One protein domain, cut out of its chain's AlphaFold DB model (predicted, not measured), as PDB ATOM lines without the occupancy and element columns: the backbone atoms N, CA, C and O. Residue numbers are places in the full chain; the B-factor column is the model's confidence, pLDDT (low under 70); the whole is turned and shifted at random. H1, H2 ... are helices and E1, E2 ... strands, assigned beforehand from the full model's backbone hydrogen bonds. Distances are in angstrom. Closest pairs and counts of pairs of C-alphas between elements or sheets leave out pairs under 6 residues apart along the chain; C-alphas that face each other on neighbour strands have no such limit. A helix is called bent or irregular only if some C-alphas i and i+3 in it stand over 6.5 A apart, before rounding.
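AT A GLANCE: This is residues 46 to 145 of the 424 residues of the protein "Putative mucin-like glycoprotein" of Trypanosoma rangeli (UniProt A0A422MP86). A strongly twisted sheet of four strands has helix H1 packed over one face and short helix H2 over the bend of E1, toward one end. At the end far from H2, residues 120 to 142 make a long loop that comes back to E4, and residues 75 to 82 of another long loop stick out. The 100 printed residues hold, in order, E1, E2, H1, H2, E3 and E4; the sheet order is E2, E1, E3, E4, antiparallel throughout. The class is mixed, helices and strands, with 47 residues in named elements, under half. The whole is compact, with a radius of gyration of the C-alphas of 13.6 A and spans of 39 by 34 by 24 A.

HOW THE PARTS SIT: Begin at E1, residues 46 to 54, an inner strand that bends by 74 degrees at residue 51. A tight link leads to E2, residues 57 to 62, its hairpin partner; look for N 50 and O 59 at 2.8 A. After a long link comes H1, residues 85 to 99, on the sheet; its closest C-alphas to E2 are Asp 94 and Leu 58, 7.1 A apart. Next, H2, residues 102 to 108, is close to H1 but not clearly touching, about perpendicular at 73 degrees, with the C-alphas of Tyr 97 and Thr 103 closest at 7.5 A. H2 is on the sheet at a height of 8.0 A and only just over E1, with 3 C-alphas falling on it; the C-alphas of Cys 51 and Cys 106 are closest, 5.2 A apart. The two helices on one face give two layers, helices over a sheet. E3, residues 113 to 119, is antiparallel to E1, with N 47 and O 117 at 2.8 A. E2, H1 H2 and E3 form a split strand-helix-strand unit, two strands running the same way with E1 between them, its crossover left-handed. E4, residues 143 to 145, forms a hairpin with E3, where N 144 and O 116 are 2.8 A apart; E4 and E2 are apart. In H1 every O i to N i+4 pair is within hydrogen-bond range; in H2 1 of 3 is, beside 2 of 4 O i to N i+3 pairs.

IN THESE COORDINATES: Find C-alpha 46 at (-34.564, 32.885, -40.242); from there E1 runs 21.4 A to residue 54. E2 spans 17.1 A. H1 starts at C-alpha 85, (-24.752, 39.120, -49.256), and spans 21.0 A. H2, 10.9 A, is irregular: C-alphas 105 and 108 are 7.0 A apart. E3 spans 16.0 A, and E4, 6.4 A, ends at C-alpha 145, (-43.604, 25.734, -45.903).

THE WHOLE: The C-alphas of Thr 108 and Asp 123 are farthest apart, 39.3 A. The printed part has no cut; its long links are E2 to H1 and E3 to E4. Check the B-factor column: residues 76 to 82, 122 to 125 and 130 to 143 are under 70, and the mean pLDDT of the printed part is 81.6.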
ATOM      1  N   GLN A  46     -33.269  33.216 -39.678       93.94
ATOM      2  CA  GLN A  46     -34.564  32.885 -40.242       93.94
ATOM      3  C   GLN A  46     -35.097  34.094 -41.024       93.94
ATOM      4  O   GLN A  46     -35.235  35.188 -40.472       93.94
ATOM      5  N   VAL A  47     -35.341  33.899 -42.320       95.56
ATOM      6  CA  VAL A  47     -35.797  34.921 -43.267       95.56
ATOM      7  C   VAL A  47     -37.178  34.544 -43.784       95.56
ATOM      8  O   VAL A  47     -37.374  33.478 -44.366       95.56
ATOM      9  N   GLU A  48     -38.134  35.443 -43.595       96.69
ATOM     10  CA  GLU A  48     -39.474  35.369 -44.173       96.69
ATOM     11  C   GLU A  48     -39.480  36.071 -45.530       96.69
ATOM     12  O   GLU A  48     -38.964  37.183 -45.655       96.69
ATOM     13  N   VAL A  49     -40.089  35.443 -46.534       96.69
ATOM     14  CA  VAL A  49     -40.323  36.025 -47.863       96.69
ATOM     15  C   VAL A  49     -41.818  36.299 -48.010       96.69
ATOM     16  O   VAL A  49     -42.639  35.442 -47.683       96.69
ATOM     17  N   ALA A  50     -42.190  37.494 -48.465       96.88
ATOM     18  CA  ALA A  50     -43.581  37.893 -48.653       96.88
ATOM     19  C   ALA A  50     -44.192  37.273 -49.918       96.88
ATOM     20  O   ALA A  50     -43.500  37.015 -50.904       96.88
ATOM     21  N   CYS A  51     -45.513  37.112 -49.909       96.38
ATOM     22  CA  CYS A  51     -46.312  36.932 -51.117       96.38
ATOM     23  C   CYS A  51     -46.409  38.221 -51.954       96.38
ATOM     24  O   CYS A  51     -46.610  38.166 -53.167       96.38
ATOM     25  N   GLU A  52     -46.260  39.390 -51.329       94.94
ATOM     26  CA  GLU A  52     -46.297  40.678 -52.013       94.94
ATOM     27  C   GLU A  52     -45.014  40.919 -52.823       94.94
ATOM     28  O   GLU A  52     -43.912  40.977 -52.269       94.94
ATOM     29  N   ARG A  53     -45.168  41.148 -54.132       93.19
ATOM     30  CA  ARG A  53     -44.120  41.726 -54.981       93.19
ATOM     31  C   ARG A  53     -44.387  43.213 -55.199       93.19
ATOM     32  O   ARG A  53     -45.416  43.576 -55.764       93.19
ATOM     33  N   THR A  54     -43.442  44.068 -54.817       90.69
ATOM     34  CA  THR A  54     -43.490  45.510 -55.109       90.69
ATOM     35  C   THR A  54     -42.665  45.779 -56.365       90.69
ATOM     36  O   THR A  54     -41.487  45.433 -56.421       90.69
ATOM     37  N   GLU A  55     -43.292  46.350 -57.399       88.94
ATOM     38  CA  GLU A  55     -42.667  46.592 -58.716       88.94
ATOM     39  C   GLU A  55     -42.093  45.312 -59.369       88.94
ATOM     40  O   GLU A  55     -41.135  45.351 -60.133       88.94
ATOM     41  N   GLY A  56     -42.677  44.148 -59.050       88.75
ATOM     42  CA  GLY A  56     -42.197  42.830 -59.484       88.75
ATOM     43  C   GLY A  56     -41.081  42.232 -58.614       88.75
ATOM     44  O   GLY A  56     -40.838  41.027 -58.692       88.75
ATOM     45  N   ASN A  57     -40.461  43.020 -57.735       93.00
ATOM     46  CA  ASN A  57     -39.394  42.583 -56.834       93.00
ATOM     47  C   ASN A  57     -39.960  41.906 -55.579       93.00
ATOM     48  O   ASN A  57     -40.995  42.321 -55.053       93.00
ATOM     49  N   LEU A  58     -39.268  40.884 -55.069       95.12
ATOM     50  CA  LEU A  58     -39.643  40.228 -53.814       95.12
ATOM     51  C   LEU A  58     -39.387  41.112 -52.593       95.12
ATOM     52  O   LEU A  58     -38.425  41.879 -52.552       95.12
ATOM     53  N   LYS A  59     -40.217  40.923 -51.565       96.12
ATOM     54  CA  LYS A  59     -40.013  41.468 -50.221       96.12
ATOM     55  C   LYS A  59     -39.602  40.365 -49.248       96.12
ATOM     56  O   LYS A  59     -40.138  39.261 -49.295       96.12
ATOM     57  N   TRP A  60     -38.660  40.668 -48.362       96.31
ATOM     58  CA  TRP A  60     -38.145  39.756 -47.338       96.31
ATOM     59  C   TRP A  60     -37.896  40.491 -46.014       96.31
ATOM     60  O   TRP A  60     -37.823  41.717 -45.980       96.31
ATOM     61  N   ARG A  61     -37.788  39.759 -44.906       96.00
ATOM     62  CA  ARG A  61     -37.413  40.291 -43.581       96.00
ATOM     63  C   ARG A  61     -36.833  39.184 -42.704       96.00
ATOM     64  O   ARG A  61     -37.041  38.010 -43.002       96.00
ATOM     65  N   PHE A  62     -36.160  39.526 -41.609       94.62
ATOM     66  CA  PHE A  62     -35.839  38.520 -40.590       94.62
ATOM     67  C   PHE A  62     -37.078  38.202 -39.743       94.62
ATOM     68  O   PHE A  62     -37.926  39.070 -39.524       94.62
ATOM     69  N   SER A  63     -37.205  36.959 -39.275       93.50
ATOM     70  CA  SER A  63     -38.355  36.553 -38.462       93.50
ATOM     71  C   SER A  63     -38.478  37.371 -37.177       93.50
ATOM     72  O   SER A  63     -37.494  37.651 -36.496       93.50
ATOM     73  N   GLY A  64     -39.712  37.763 -36.858       90.81
ATOM     74  CA  GLY A  64     -40.028  38.668 -35.748       90.81
ATOM     75  C   GLY A  64     -39.875  40.163 -36.063       90.81
ATOM     76  O   GLY A  64     -40.293  40.990 -35.256       90.81
ATOM     77  N   GLU A  65     -39.337  40.542 -37.227       92.69
ATOM     78  CA  GLU A  65     -39.299  41.943 -37.657       92.69
ATOM     79  C   GLU A  65     -40.609  42.374 -38.335       92.69
ATOM     80  O   GLU A  65     -41.291  41.593 -38.994       92.69
ATOM     81  N   THR A  66     -40.956  43.657 -38.219       92.50
ATOM     82  CA  THR A  66     -42.135  44.239 -38.887       92.50
ATOM     83  C   THR A  66     -41.812  44.833 -40.259       92.50
ATOM     84  O   THR A  66     -42.645  44.775 -41.161       92.50
ATOM     85  N   GLY A  67     -40.610  45.393 -40.432       93.88
ATOM     86  CA  GLY A  67     -40.195  46.110 -41.639       93.88
ATOM     87  C   GLY A  67     -39.703  45.194 -42.762       93.88
ATOM     88  O   GLY A  67     -38.604  44.646 -42.679       93.88
ATOM     89  N   TRP A  68     -40.486  45.097 -43.835       95.62
ATOM     90  CA  TRP A  68     -40.089  44.441 -45.083       95.62
ATOM     91  C   TRP A  68     -38.976  45.208 -45.809       95.62
ATOM     92  O   TRP A  68     -39.054  46.424 -45.970       95.62
ATOM     93  N   GLN A  69     -37.976  44.476 -46.293       95.06
ATOM     94  CA  GLN A  69     -36.954  44.929 -47.232       95.06
ATOM     95  C   GLN A  69     -37.337  44.472 -48.641       95.06
ATOM     96  O   GLN A  69     -37.722  43.318 -48.826       95.06
ATOM     97  N   THR A  70     -37.219  45.341 -49.640       95.31
ATOM     98  CA  THR A  70     -37.423  44.967 -51.049       95.31
ATOM     99  C   THR A  70     -36.088  44.553 -51.660       95.31
ATOM    100  O   THR A  70     -35.081  45.235 -51.472       95.31
ATOM    101  N   CYS A  71     -36.061  43.445 -52.398       94.31
ATOM    102  CA  CYS A  71     -34.908  43.075 -53.211       94.31
ATOM    103  C   CYS A  71     -34.645  44.135 -54.287       94.31
ATOM    104  O   CYS A  71     -35.577  44.605 -54.938       94.31
ATOM    105  N   ALA A  72     -33.378  44.497 -54.488       89.69
ATOM    106  CA  ALA A  72     -33.009  45.377 -55.590       89.69
ATOM    107  C   ALA A  72     -33.331  44.688 -56.934       89.69
ATOM    108  O   ALA A  72     -33.052  43.491 -57.069       89.69
ATOM    109  N   PRO A  73     -33.882  45.409 -57.929       81.38
ATOM    110  CA  PRO A  73     -34.081  44.850 -59.257       81.38
ATOM    111  C   PRO A  73     -32.732  44.457 -59.863       81.38
ATOM    112  O   PRO A  73     -31.740  45.178 -59.721       81.38
ATOM    113  N   VAL A  74     -32.697  43.324 -60.568       72.44
ATOM    114  CA  VAL A  74     -31.496  42.868 -61.280       72.44
ATOM    115  C   VAL A  74     -31.250  43.801 -62.465       72.44
ATOM    116  O   VAL A  74     -31.795  43.621 -63.549       72.44
ATOM    117  N   ALA A  75     -30.441  44.836 -62.242       75.19
ATOM    118  CA  ALA A  75     -30.027  45.763 -63.283       75.19
ATOM    119  C   ALA A  75     -29.133  45.030 -64.296       75.19
ATOM    120  O   ALA A  75     -27.952  44.797 -64.035       75.19
ATOM    121  N   GLU A  76     -29.701  44.696 -65.459       66.94
ATOM    122  CA  GLU A  76     -29.090  43.869 -66.518       66.94
ATOM    123  C   GLU A  76     -27.712  44.368 -67.004       66.94
ATOM    124  O   GLU A  76     -26.948  43.608 -67.593       66.94
ATOM    125  N   ALA A  77     -27.361  45.628 -66.727       65.56
ATOM    126  CA  ALA A  77     -26.080  46.239 -67.078       65.56
ATOM    127  C   ALA A  77     -24.888  45.849 -66.170       65.56
ATOM    128  O   ALA A  77     -23.745  46.046 -66.574       65.56
ATOM    129  N   ASN A  78     -25.111  45.309 -64.963       55.50
ATOM    130  CA  ASN A  78     -24.066  45.127 -63.935       55.50
ATOM    131  C   ASN A  78     -23.618  43.662 -63.750       55.50
ATOM    132  O   ASN A  78     -23.482  43.179 -62.627       55.50
ATOM    133  N   VAL A  79     -23.384  42.950 -64.857       59.16
ATOM    134  CA  VAL A  79     -23.185  41.483 -64.900       59.16
ATOM    135  C   VAL A  79     -21.988  40.969 -64.075       59.16
ATOM    136  O   VAL A  79     -22.042  39.846 -63.581       59.16
ATOM    137  N   GLU A  80     -20.931  41.769 -63.885       64.44
ATOM    138  CA  GLU A  80     -19.666  41.330 -63.256       64.44
ATOM    139  C   GLU A  80     -19.373  41.947 -61.874       64.44
ATOM    140  O   GLU A  80     -18.310  41.712 -61.300       64.44
ATOM    141  N   SER A  81     -20.296  42.724 -61.293       60.97
ATOM    142  CA  SER A  81     -20.110  43.198 -59.912       60.97
ATOM    143  C   SER A  81     -20.206  42.020 -58.929       60.97
ATOM    144  O   SER A  81     -21.188  41.277 -58.996       60.97
ATOM    145  N   PRO A  82     -19.254  41.844 -57.985       67.12
ATOM    146  CA  PRO A  82     -19.377  40.832 -56.942       67.12
ATOM    147  C   PRO A  82     -20.674  41.050 -56.165       67.12
ATOM    148  O   PRO A  82     -20.835  42.082 -55.509       67.12
ATOM    149  N   LYS A  83     -21.616  40.102 -56.264       71.62
ATOM    150  CA  LYS A  83     -22.883  40.198 -55.536       71.62
ATOM    151  C   LYS A  83     -22.589  40.250 -54.045       71.62
ATOM    152  O   LYS A  83     -21.871  39.404 -53.509       71.62
ATOM    153  N   ASP A  84     -23.153  41.250 -53.385       82.12
ATOM    154  CA  ASP A  84     -23.122  41.328 -51.939       82.12
ATOM    155  C   ASP A  84     -23.991  40.215 -51.327       82.12
ATOM    156  O   ASP A  84     -24.702  39.466 -52.010       82.12
ATOM    157  N   THR A  85     -23.957  40.106 -50.001       84.06
ATOM    158  CA  THR A  85     -24.752  39.120 -49.256       84.06
ATOM    159  C   THR A  85     -26.258  39.242 -49.548       84.06
ATOM    160  O   THR A  85     -26.989  38.267 -49.385       84.06
ATOM    161  N   CYS A  86     -26.723  40.406 -50.018       87.81
ATOM    162  CA  CYS A  86     -28.116  40.698 -50.360       87.81
ATOM    163  C   CYS A  86     -28.501  40.236 -51.754       87.81
ATOM    164  O   CYS A  86     -29.561  39.638 -51.905       87.81
ATOM    165  N   GLY A  87     -27.649  40.463 -52.757       89.06
ATOM    166  CA  GLY A  87     -27.833  39.903 -54.090       89.06
ATOM    167  C   GLY A  87     -28.000  38.389 -54.008       89.06
ATOM    168  O   GLY A  87     -28.981  37.857 -54.511       89.06
ATOM    169  N   TRP A  88     -27.128  37.709 -53.258       89.62
ATOM    170  CA  TRP A  88     -27.215  36.258 -53.074       89.62
ATOM    171  C   TRP A  88     -28.445  35.805 -52.260       89.62
ATOM    172  O   TRP A  88     -29.077  34.804 -52.606       89.62
ATOM    173  N   LEU A  89     -28.840  36.555 -51.222       92.50
ATOM    174  CA  LEU A  89     -30.093  36.338 -50.481       92.50
ATOM    175  C   LEU A  89     -31.324  36.448 -51.400       92.50
ATOM    176  O   LEU A  89     -32.206  35.594 -51.357       92.50
ATOM    177  N   CYS A  90     -31.363  37.485 -52.237       93.81
ATOM    178  CA  CYS A  90     -32.465  37.785 -53.146       93.81
ATOM    179  C   CYS A  90     -32.539  36.821 -54.335       93.81
ATOM    180  O   CYS A  90     -33.631  36.347 -54.638       93.81
ATOM    181  N   ASP A  91     -31.403  36.460 -54.943       91.69
ATOM    182  CA  ASP A  91     -31.316  35.395 -55.954       91.69
ATOM    183  C   ASP A  91     -31.917  34.088 -55.412       91.69
ATOM    184  O   ASP A  91     -32.723  33.428 -56.067       91.69
ATOM    185  N   SER A  92     -31.538  33.726 -54.182       92.38
ATOM    186  CA  SER A  92     -31.964  32.483 -53.532       92.38
ATOM    187  C   SER A  92     -33.448  32.513 -53.158       92.38
ATOM    188  O   SER A  92     -34.148  31.514 -53.331       92.38
ATOM    189  N   ALA A  93     -33.950  33.664 -52.698       94.56
ATOM    190  CA  ALA A  93     -35.372  33.876 -52.455       94.56
ATOM    191  C   ALA A  93     -36.194  33.781 -53.751       94.56
ATOM    192  O   ALA A  93     -37.221  33.108 -53.759       94.56
ATOM    193  N   ASP A  94     -35.746  34.394 -54.852       94.12
ATOM    194  CA  ASP A  94     -36.458  34.371 -56.136       94.12
ATOM    195  C   ASP A  94     -36.447  32.977 -56.778       94.12
ATOM    196  O   ASP A  94     -37.496  32.483 -57.199       94.12
ATOM    197  N   ALA A  95     -35.313  32.271 -56.730       93.06
ATOM    198  CA  ALA A  95     -35.217  30.876 -57.156       93.06
ATOM    199  C   ALA A  95     -36.168  29.954 -56.366       93.06
ATOM    200  O   ALA A  95     -36.867  29.129 -56.962       93.06
ATOM    201  N   LEU A  96     -36.252  30.109 -55.037       93.62
ATOM    202  CA  LEU A  96     -37.184  29.349 -54.194       93.62
ATOM    203  C   LEU A  96     -38.652  29.734 -54.434       93.62
ATOM    204  O   LEU A  96     -39.511  28.849 -54.461       93.62
ATOM    205  N   TYR A  97     -38.941  31.022 -54.634       94.75
ATOM    206  CA  TYR A  97     -40.283  31.540 -54.902       94.75
ATOM    207  C   TYR A  97     -40.831  30.995 -56.223       94.75
ATOM    208  O   TYR A  97     -41.919  30.416 -56.269       94.75
ATOM    209  N   ASN A  98     -40.044  31.117 -57.292       92.50
ATOM    210  CA  ASN A  98     -40.422  30.664 -58.625       92.50
ATOM    211  C   ASN A  98     -40.459  29.128 -58.693       92.50
ATOM    212  O   ASN A  98     -41.442  28.561 -59.166       92.50
ATOM    213  N   GLY A  99     -39.461  28.437 -58.127       91.69
ATOM    214  CA  GLY A  99     -39.416  26.970 -58.077       91.69
ATOM    215  C   GLY A  99     -40.545  26.323 -57.259       91.69
ATOM    216  O   GLY A  99     -40.913  25.176 -57.516       91.69
ATOM    217  N   SER A 100     -41.139  27.057 -56.313       90.56
ATOM    218  CA  SER A 100     -42.296  26.602 -55.523       90.56
ATOM    219  C   SER A 100     -43.651  27.007 -56.123       90.56
ATOM    220  O   SER A 100     -44.679  26.723 -55.516       90.56
ATOM    221  N   ASN A 101     -43.680  27.660 -57.295       90.00
ATOM    222  CA  ASN A 101     -44.875  28.284 -57.891       90.00
ATOM    223  C   ASN A 101     -45.603  29.236 -56.919       90.00
ATOM    224  O   ASN A 101     -46.833  29.308 -56.898       90.00
ATOM    225  N   CYS A 102     -44.847  29.982 -56.103       93.50
ATOM    226  CA  CYS A 102     -45.423  30.909 -55.129       93.50
ATOM    227  C   CYS A 102     -46.362  31.936 -55.770       93.50
ATOM    228  O   CYS A 102     -47.346  32.313 -55.147       93.50
ATOM    229  N   THR A 103     -46.100  32.343 -57.017       92.56
ATOM    230  CA  THR A 103     -46.952  33.252 -57.796       92.56
ATOM    231  C   THR A 103     -48.425  32.847 -57.767       92.56
ATOM    232  O   THR A 103     -49.258  33.704 -57.493       92.56
ATOM    233  N   ASP A 104     -48.741  31.562 -57.961       92.25
ATOM    234  CA  ASP A 104     -50.121  31.059 -57.979       92.25
ATOM    235  C   ASP A 104     -50.697  30.909 -56.562       92.25
ATOM    236  O   ASP A 104     -51.844  31.271 -56.298       92.25
ATOM    237  N   ALA A 105     -49.888  30.415 -55.617       92.38
ATOM    238  CA  ALA A 105     -50.305  30.229 -54.225       92.38
ATOM    239  C   ALA A 105     -50.623  31.568 -53.525       92.38
ATOM    240  O   ALA A 105     -51.563  31.665 -52.732       92.38
ATOM    241  N   CYS A 106     -49.865  32.615 -53.853       95.00
ATOM    242  CA  CYS A 106     -49.956  33.943 -53.256       95.00
ATOM    243  C   CYS A 106     -51.089  34.825 -53.810       95.00
ATOM    244  O   CYS A 106     -51.416  35.825 -53.172       95.00
ATOM    245  N   VAL A 107     -51.743  34.461 -54.928       92.50
ATOM    246  CA  VAL A 107     -52.837  35.256 -55.544       92.50
ATOM    247  C   VAL A 107     -53.950  35.600 -54.547       92.50
ATOM    248  O   VAL A 107     -54.554  36.666 -54.626       92.50
ATOM    249  N   THR A 108     -54.223  34.706 -53.594       91.00
ATOM    250  CA  THR A 108     -55.304  34.869 -52.606       91.00
ATOM    251  C   THR A 108     -54.872  35.535 -51.294       91.00
ATOM    252  O   THR A 108     -55.719  35.751 -50.428       91.00
ATOM    253  N   ARG A 109     -53.573  35.816 -51.107       89.81
ATOM    254  CA  ARG A 109     -52.969  36.227 -49.825       89.81
ATOM    255  C   ARG A 109     -51.726  37.099 -50.037       89.81
ATOM    256  O   ARG A 109     -50.617  36.691 -49.700       89.81
ATOM    257  N   SER A 110     -51.896  38.282 -50.620       87.94
ATOM    258  CA  SER A 110     -50.776  39.179 -50.940       87.94
ATOM    259  C   SER A 110     -49.952  39.590 -49.711       87.94
ATOM    260  O   SER A 110     -48.734  39.665 -49.802       87.94
ATOM    261  N   ASP A 111     -50.582  39.798 -48.558       89.38
ATOM    262  CA  ASP A 111     -49.955  40.230 -47.303       89.38
ATOM    263  C   ASP A 111     -49.255  39.107 -46.508       89.38
ATOM    264  O   ASP A 111     -48.559  39.377 -45.527       89.38
ATOM    265  N   ALA A 112     -49.419  37.845 -46.915       94.31
ATOM    266  CA  ALA A 112     -48.911  36.693 -46.178       94.31
ATOM    267  C   ALA A 112     -47.417  36.401 -46.422       94.31
ATOM    268  O   ALA A 112     -46.807  36.826 -47.404       94.31
ATOM    269  N   VAL A 113     -46.836  35.585 -45.537       95.88
ATOM    270  CA  VAL A 113     -45.515  34.973 -45.741       95.88
ATOM    271  C   VAL A 113     -45.647  33.825 -46.752       95.88
ATOM    272  O   VAL A 113     -46.320  32.822 -46.496       95.88
ATOM    273  N   ALA A 114     -44.978  33.963 -47.894       96.06
ATOM    274  CA  ALA A 114     -44.900  32.959 -48.948       96.06
ATOM    275  C   ALA A 114     -44.209  31.686 -48.434       96.06
ATOM    276  O   ALA A 114     -44.765  30.589 -48.511       96.06
ATOM    277  N   PHE A 115     -43.022  31.840 -47.847       95.81
ATOM    278  CA  PHE A 115     -42.271  30.790 -47.159       95.81
ATOM    279  C   PHE A 115     -41.234  31.402 -46.213       95.81
ATOM    280  O   PHE A 115     -40.919  32.592 -46.295       95.81
ATOM    281  N   THR A 116     -40.670  30.561 -45.349       95.56
ATOM    282  CA  THR A 116     -39.576  30.940 -44.452       95.56
ATOM    283  C   THR A 116     -38.354  30.085 -44.764       95.56
ATOM    284  O   THR A 116     -38.443  28.860 -44.765       95.56
ATOM    285  N   MET A 117     -37.208  30.704 -45.028       94.12
ATOM    286  CA  MET A 117     -35.939  30.021 -45.304       94.12
ATOM    287  C   MET A 117     -34.895  30.354 -44.239       94.12
ATOM    288  O   MET A 117     -34.953  31.413 -43.616       94.12
ATOM    289  N   GLN A 118     -33.929  29.464 -44.025       93.38
ATOM    290  CA  GLN A 118     -32.776  29.767 -43.180       93.38
ATOM    291  C   GLN A 118     -31.588  30.210 -44.042       93.38
ATOM    292  O   GLN A 118     -31.180  29.495 -44.957       93.38
ATOM    293  N   PHE A 119     -31.037  31.382 -43.731       89.31
ATOM    294  CA  PHE A 119     -29.895  31.993 -44.405       89.31
ATOM    295  C   PHE A 119     -28.723  32.133 -43.432       89.31
ATOM    296  O   PHE A 119     -28.877  32.667 -42.334       89.31
ATOM    297  N   ALA A 120     -27.538  31.676 -43.817       84.38
ATOM    298  CA  ALA A 120     -26.390  31.612 -42.921       84.38
ATOM    299  C   ALA A 120     -25.265  32.549 -43.378       84.38
ATOM    300  O   ALA A 120     -25.010  32.729 -44.567       84.38
ATOM    301  N   ARG A 121     -24.583  33.184 -42.418       79.12
ATOM    302  CA  ARG A 121     -23.948  34.489 -42.658       79.12
ATOM    303  C   ARG A 121     -22.448  34.561 -42.364       79.12
ATOM    304  O   ARG A 121     -22.065  34.988 -41.277       79.12
ATOM    305  N   ARG A 122     -21.598  34.174 -43.316       69.00
ATOM    306  CA  ARG A 122     -20.144  34.153 -43.088       69.00
ATOM    307  C   ARG A 122     -19.570  35.485 -42.564       69.00
ATOM    308  O   ARG A 122     -20.014  36.572 -42.931       69.00
ATOM    309  N   ASP A 123     -18.609  35.350 -41.650       67.56
ATOM    310  CA  ASP A 123     -17.747  36.402 -41.090       67.56
ATOM    311  C   ASP A 123     -18.388  37.435 -40.135       67.56
ATOM    312  O   ASP A 123     -17.749  38.439 -39.818       67.56
ATOM    313  N   GLY A 124     -19.641  37.263 -39.695       61.34
ATOM    314  CA  GLY A 124     -20.298  38.176 -38.734       61.34
ATOM    315  C   GLY A 124     -20.559  39.609 -39.241       61.34
ATOM    316  O   GLY A 124     -21.152  40.425 -38.532       61.34
ATOM    317  N   LYS A 125     -20.162  39.910 -40.486       66.62
ATOM    318  CA  LYS A 125     -20.410  41.169 -41.207       66.62
ATOM    319  C   LYS A 125     -21.916  41.455 -41.289       66.62
ATOM    320  O   LYS A 125     -22.747  40.580 -41.059       66.62
ATOM    321  N   GLN A 126     -22.304  42.691 -41.585       71.12
ATOM    322  CA  GLN A 126     -23.723  43.054 -41.672       71.12
ATOM    323  C   GLN A 126     -24.405  42.380 -42.874       71.12
ATOM    324  O   GLN A 126     -23.833  42.345 -43.958       71.12
ATOM    325  N   VAL A 127     -25.644  41.903 -42.706       76.12
ATOM    326  CA  VAL A 127     -26.501  41.549 -43.853       76.12
ATOM    327  C   VAL A 127     -27.232  42.808 -44.268       76.12
ATOM    328  O   VAL A 127     -27.908  43.406 -43.438       76.12
ATOM    329  N   CYS A 128     -27.102  43.223 -45.526       77.69
ATOM    330  CA  CYS A 128     -27.865  44.341 -46.095       77.69
ATOM    331  C   CYS A 128     -27.803  45.619 -45.266       77.69
ATOM    332  O   CYS A 128     -28.822  46.215 -44.931       77.69
ATOM    333  N   ASN A 129     -26.571  46.008 -44.917       74.38
ATOM    334  CA  ASN A 129     -26.267  47.197 -44.119       74.38
ATOM    335  C   ASN A 129     -27.008  47.225 -42.765       74.38
ATOM    336  O   ASN A 129     -27.279  48.287 -42.205       74.38
ATOM    337  N   ARG A 130     -27.336  46.034 -42.239       65.62
ATOM    338  CA  ARG A 130     -27.999  45.830 -40.955       65.62
ATOM    339  C   ARG A 130     -27.156  44.959 -40.031       65.62
ATOM    340  O   ARG A 130     -26.854  43.792 -40.302       65.62
ATOM    341  N   SER A 131     -26.807  45.530 -38.885       52.72
ATOM    342  CA  SER A 131     -26.188  44.835 -37.758       52.72
ATOM    343  C   SER A 131     -27.212  43.958 -37.029       52.72
ATOM    344  O   SER A 131     -27.741  44.332 -35.983       52.72
ATOM    345  N   VAL A 132     -27.501  42.782 -37.586       51.81
ATOM    346  CA  VAL A 132     -28.208  41.711 -36.867       51.81
ATOM    347  C   VAL A 132     -27.230  41.099 -35.849       51.81
ATOM    348  O   VAL A 132     -26.101  40.796 -36.262       51.81
ATOM    349  N   PRO A 133     -27.612  40.912 -34.563       47.03
ATOM    350  CA  PRO A 133     -26.721  40.408 -33.515       47.03
ATOM    351  C   PRO A 133     -25.975  39.133 -33.934       47.03
ATOM    352  O   PRO A 133     -26.487  38.297 -34.684       47.03
ATOM    353  N   ALA A 134     -24.713  39.053 -33.515       37.53
ATOM    354  CA  ALA A 134     -23.726  38.139 -34.072       37.53
ATOM    355  C   ALA A 134     -23.762  36.764 -33.399       37.53
ATOM    356  O   ALA A 134     -22.846  36.386 -32.678       37.53
ATOM    357  N   ASN A 135     -24.809  36.008 -33.702       42.28
ATOM    358  CA  ASN A 135     -24.820  34.572 -33.487       42.28
ATOM    359  C   ASN A 135     -24.447  33.927 -34.836       42.28
ATOM    360  O   ASN A 135     -25.345  33.606 -35.604       42.28
ATOM    361  N   SER A 136     -23.143  33.750 -35.121       39.06
ATOM    362  CA  SER A 136     -22.616  32.698 -36.033       39.06
ATOM    363  C   SER A 136     -22.521  33.003 -37.603       39.06
ATOM    364  O   SER A 136     -22.535  34.178 -37.976       39.06
ATOM    365  N   ALA A 137     -22.330  32.014 -38.533       45.81
ATOM    366  CA  ALA A 137     -21.960  32.080 -39.997       45.81
ATOM    367  C   ALA A 137     -21.964  30.771 -40.922       45.81
ATOM    368  O   ALA A 137     -21.216  29.857 -40.610       45.81
ATOM    369  N   GLY A 138     -22.608  30.644 -42.126       38.03
ATOM    370  CA  GLY A 138     -22.472  29.360 -42.921       38.03
ATOM    371  C   GLY A 138     -23.165  29.030 -44.292       38.03
ATOM    372  O   GLY A 138     -22.701  29.521 -45.327       38.03
ATOM    373  N   THR A 139     -24.135  28.083 -44.314       39.81
ATOM    374  CA  THR A 139     -24.673  27.258 -45.449       39.81
ATOM    375  C   THR A 139     -26.190  27.488 -45.800       39.81
ATOM    376  O   THR A 139     -26.778  28.496 -45.422       39.81
ATOM    377  N   PHE A 140     -26.866  26.582 -46.538       51.69
ATOM    378  CA  PHE A 140     -28.345  26.440 -46.618       51.69
ATOM    379  C   PHE A 140     -28.785  25.086 -46.027       51.69
ATOM    380  O   PHE A 140     -28.138  24.079 -46.309       51.69
ATOM    381  N   SER A 141     -29.871  25.004 -45.239       54.16
ATOM    382  CA  SER A 141     -30.308  23.707 -44.665       54.16
ATOM    383  C   SER A 141     -31.809  23.487 -44.449       54.16
ATOM    384  O   SER A 141     -32.226  22.332 -44.387       54.16
ATOM    385  N   SER A 142     -32.667  24.513 -44.402       63.06
ATOM    386  CA  SER A 142     -34.119  24.272 -44.443       63.06
ATOM    387  C   SER A 142     -34.944  25.430 -45.008       63.06
ATOM    388  O   SER A 142     -34.540  26.594 -45.008       63.06
ATOM    389  N   VAL A 143     -36.134  25.065 -45.498       69.44
ATOM    390  CA  VAL A 143     -37.238  25.970 -45.832       69.44
ATOM    391  C   VAL A 143     -38.482  25.396 -45.165       69.44
ATOM    392  O   VAL A 143     -38.836  24.247 -45.432       69.44
ATOM    393  N   THR A 144     -39.130  26.178 -44.312       76.06
ATOM    394  CA  THR A 144     -40.434  25.862 -43.729       76.06
ATOM    395  C   THR A 144     -41.522  26.290 -44.716       76.06
ATOM    396  O   THR A 144     -41.503  27.428 -45.192       76.06
ATOM    397  N   SER A 145     -42.463  25.395 -45.039       70.62
ATOM    398  CA  SER A 145     -43.604  25.734 -45.903       70.62
ATOM    399  C   SER A 145     -44.423  26.871 -45.291       70.62
ATOM    400  O   SER A 145     -44.887  26.756 -44.157       70.62
TER     401      SER A 145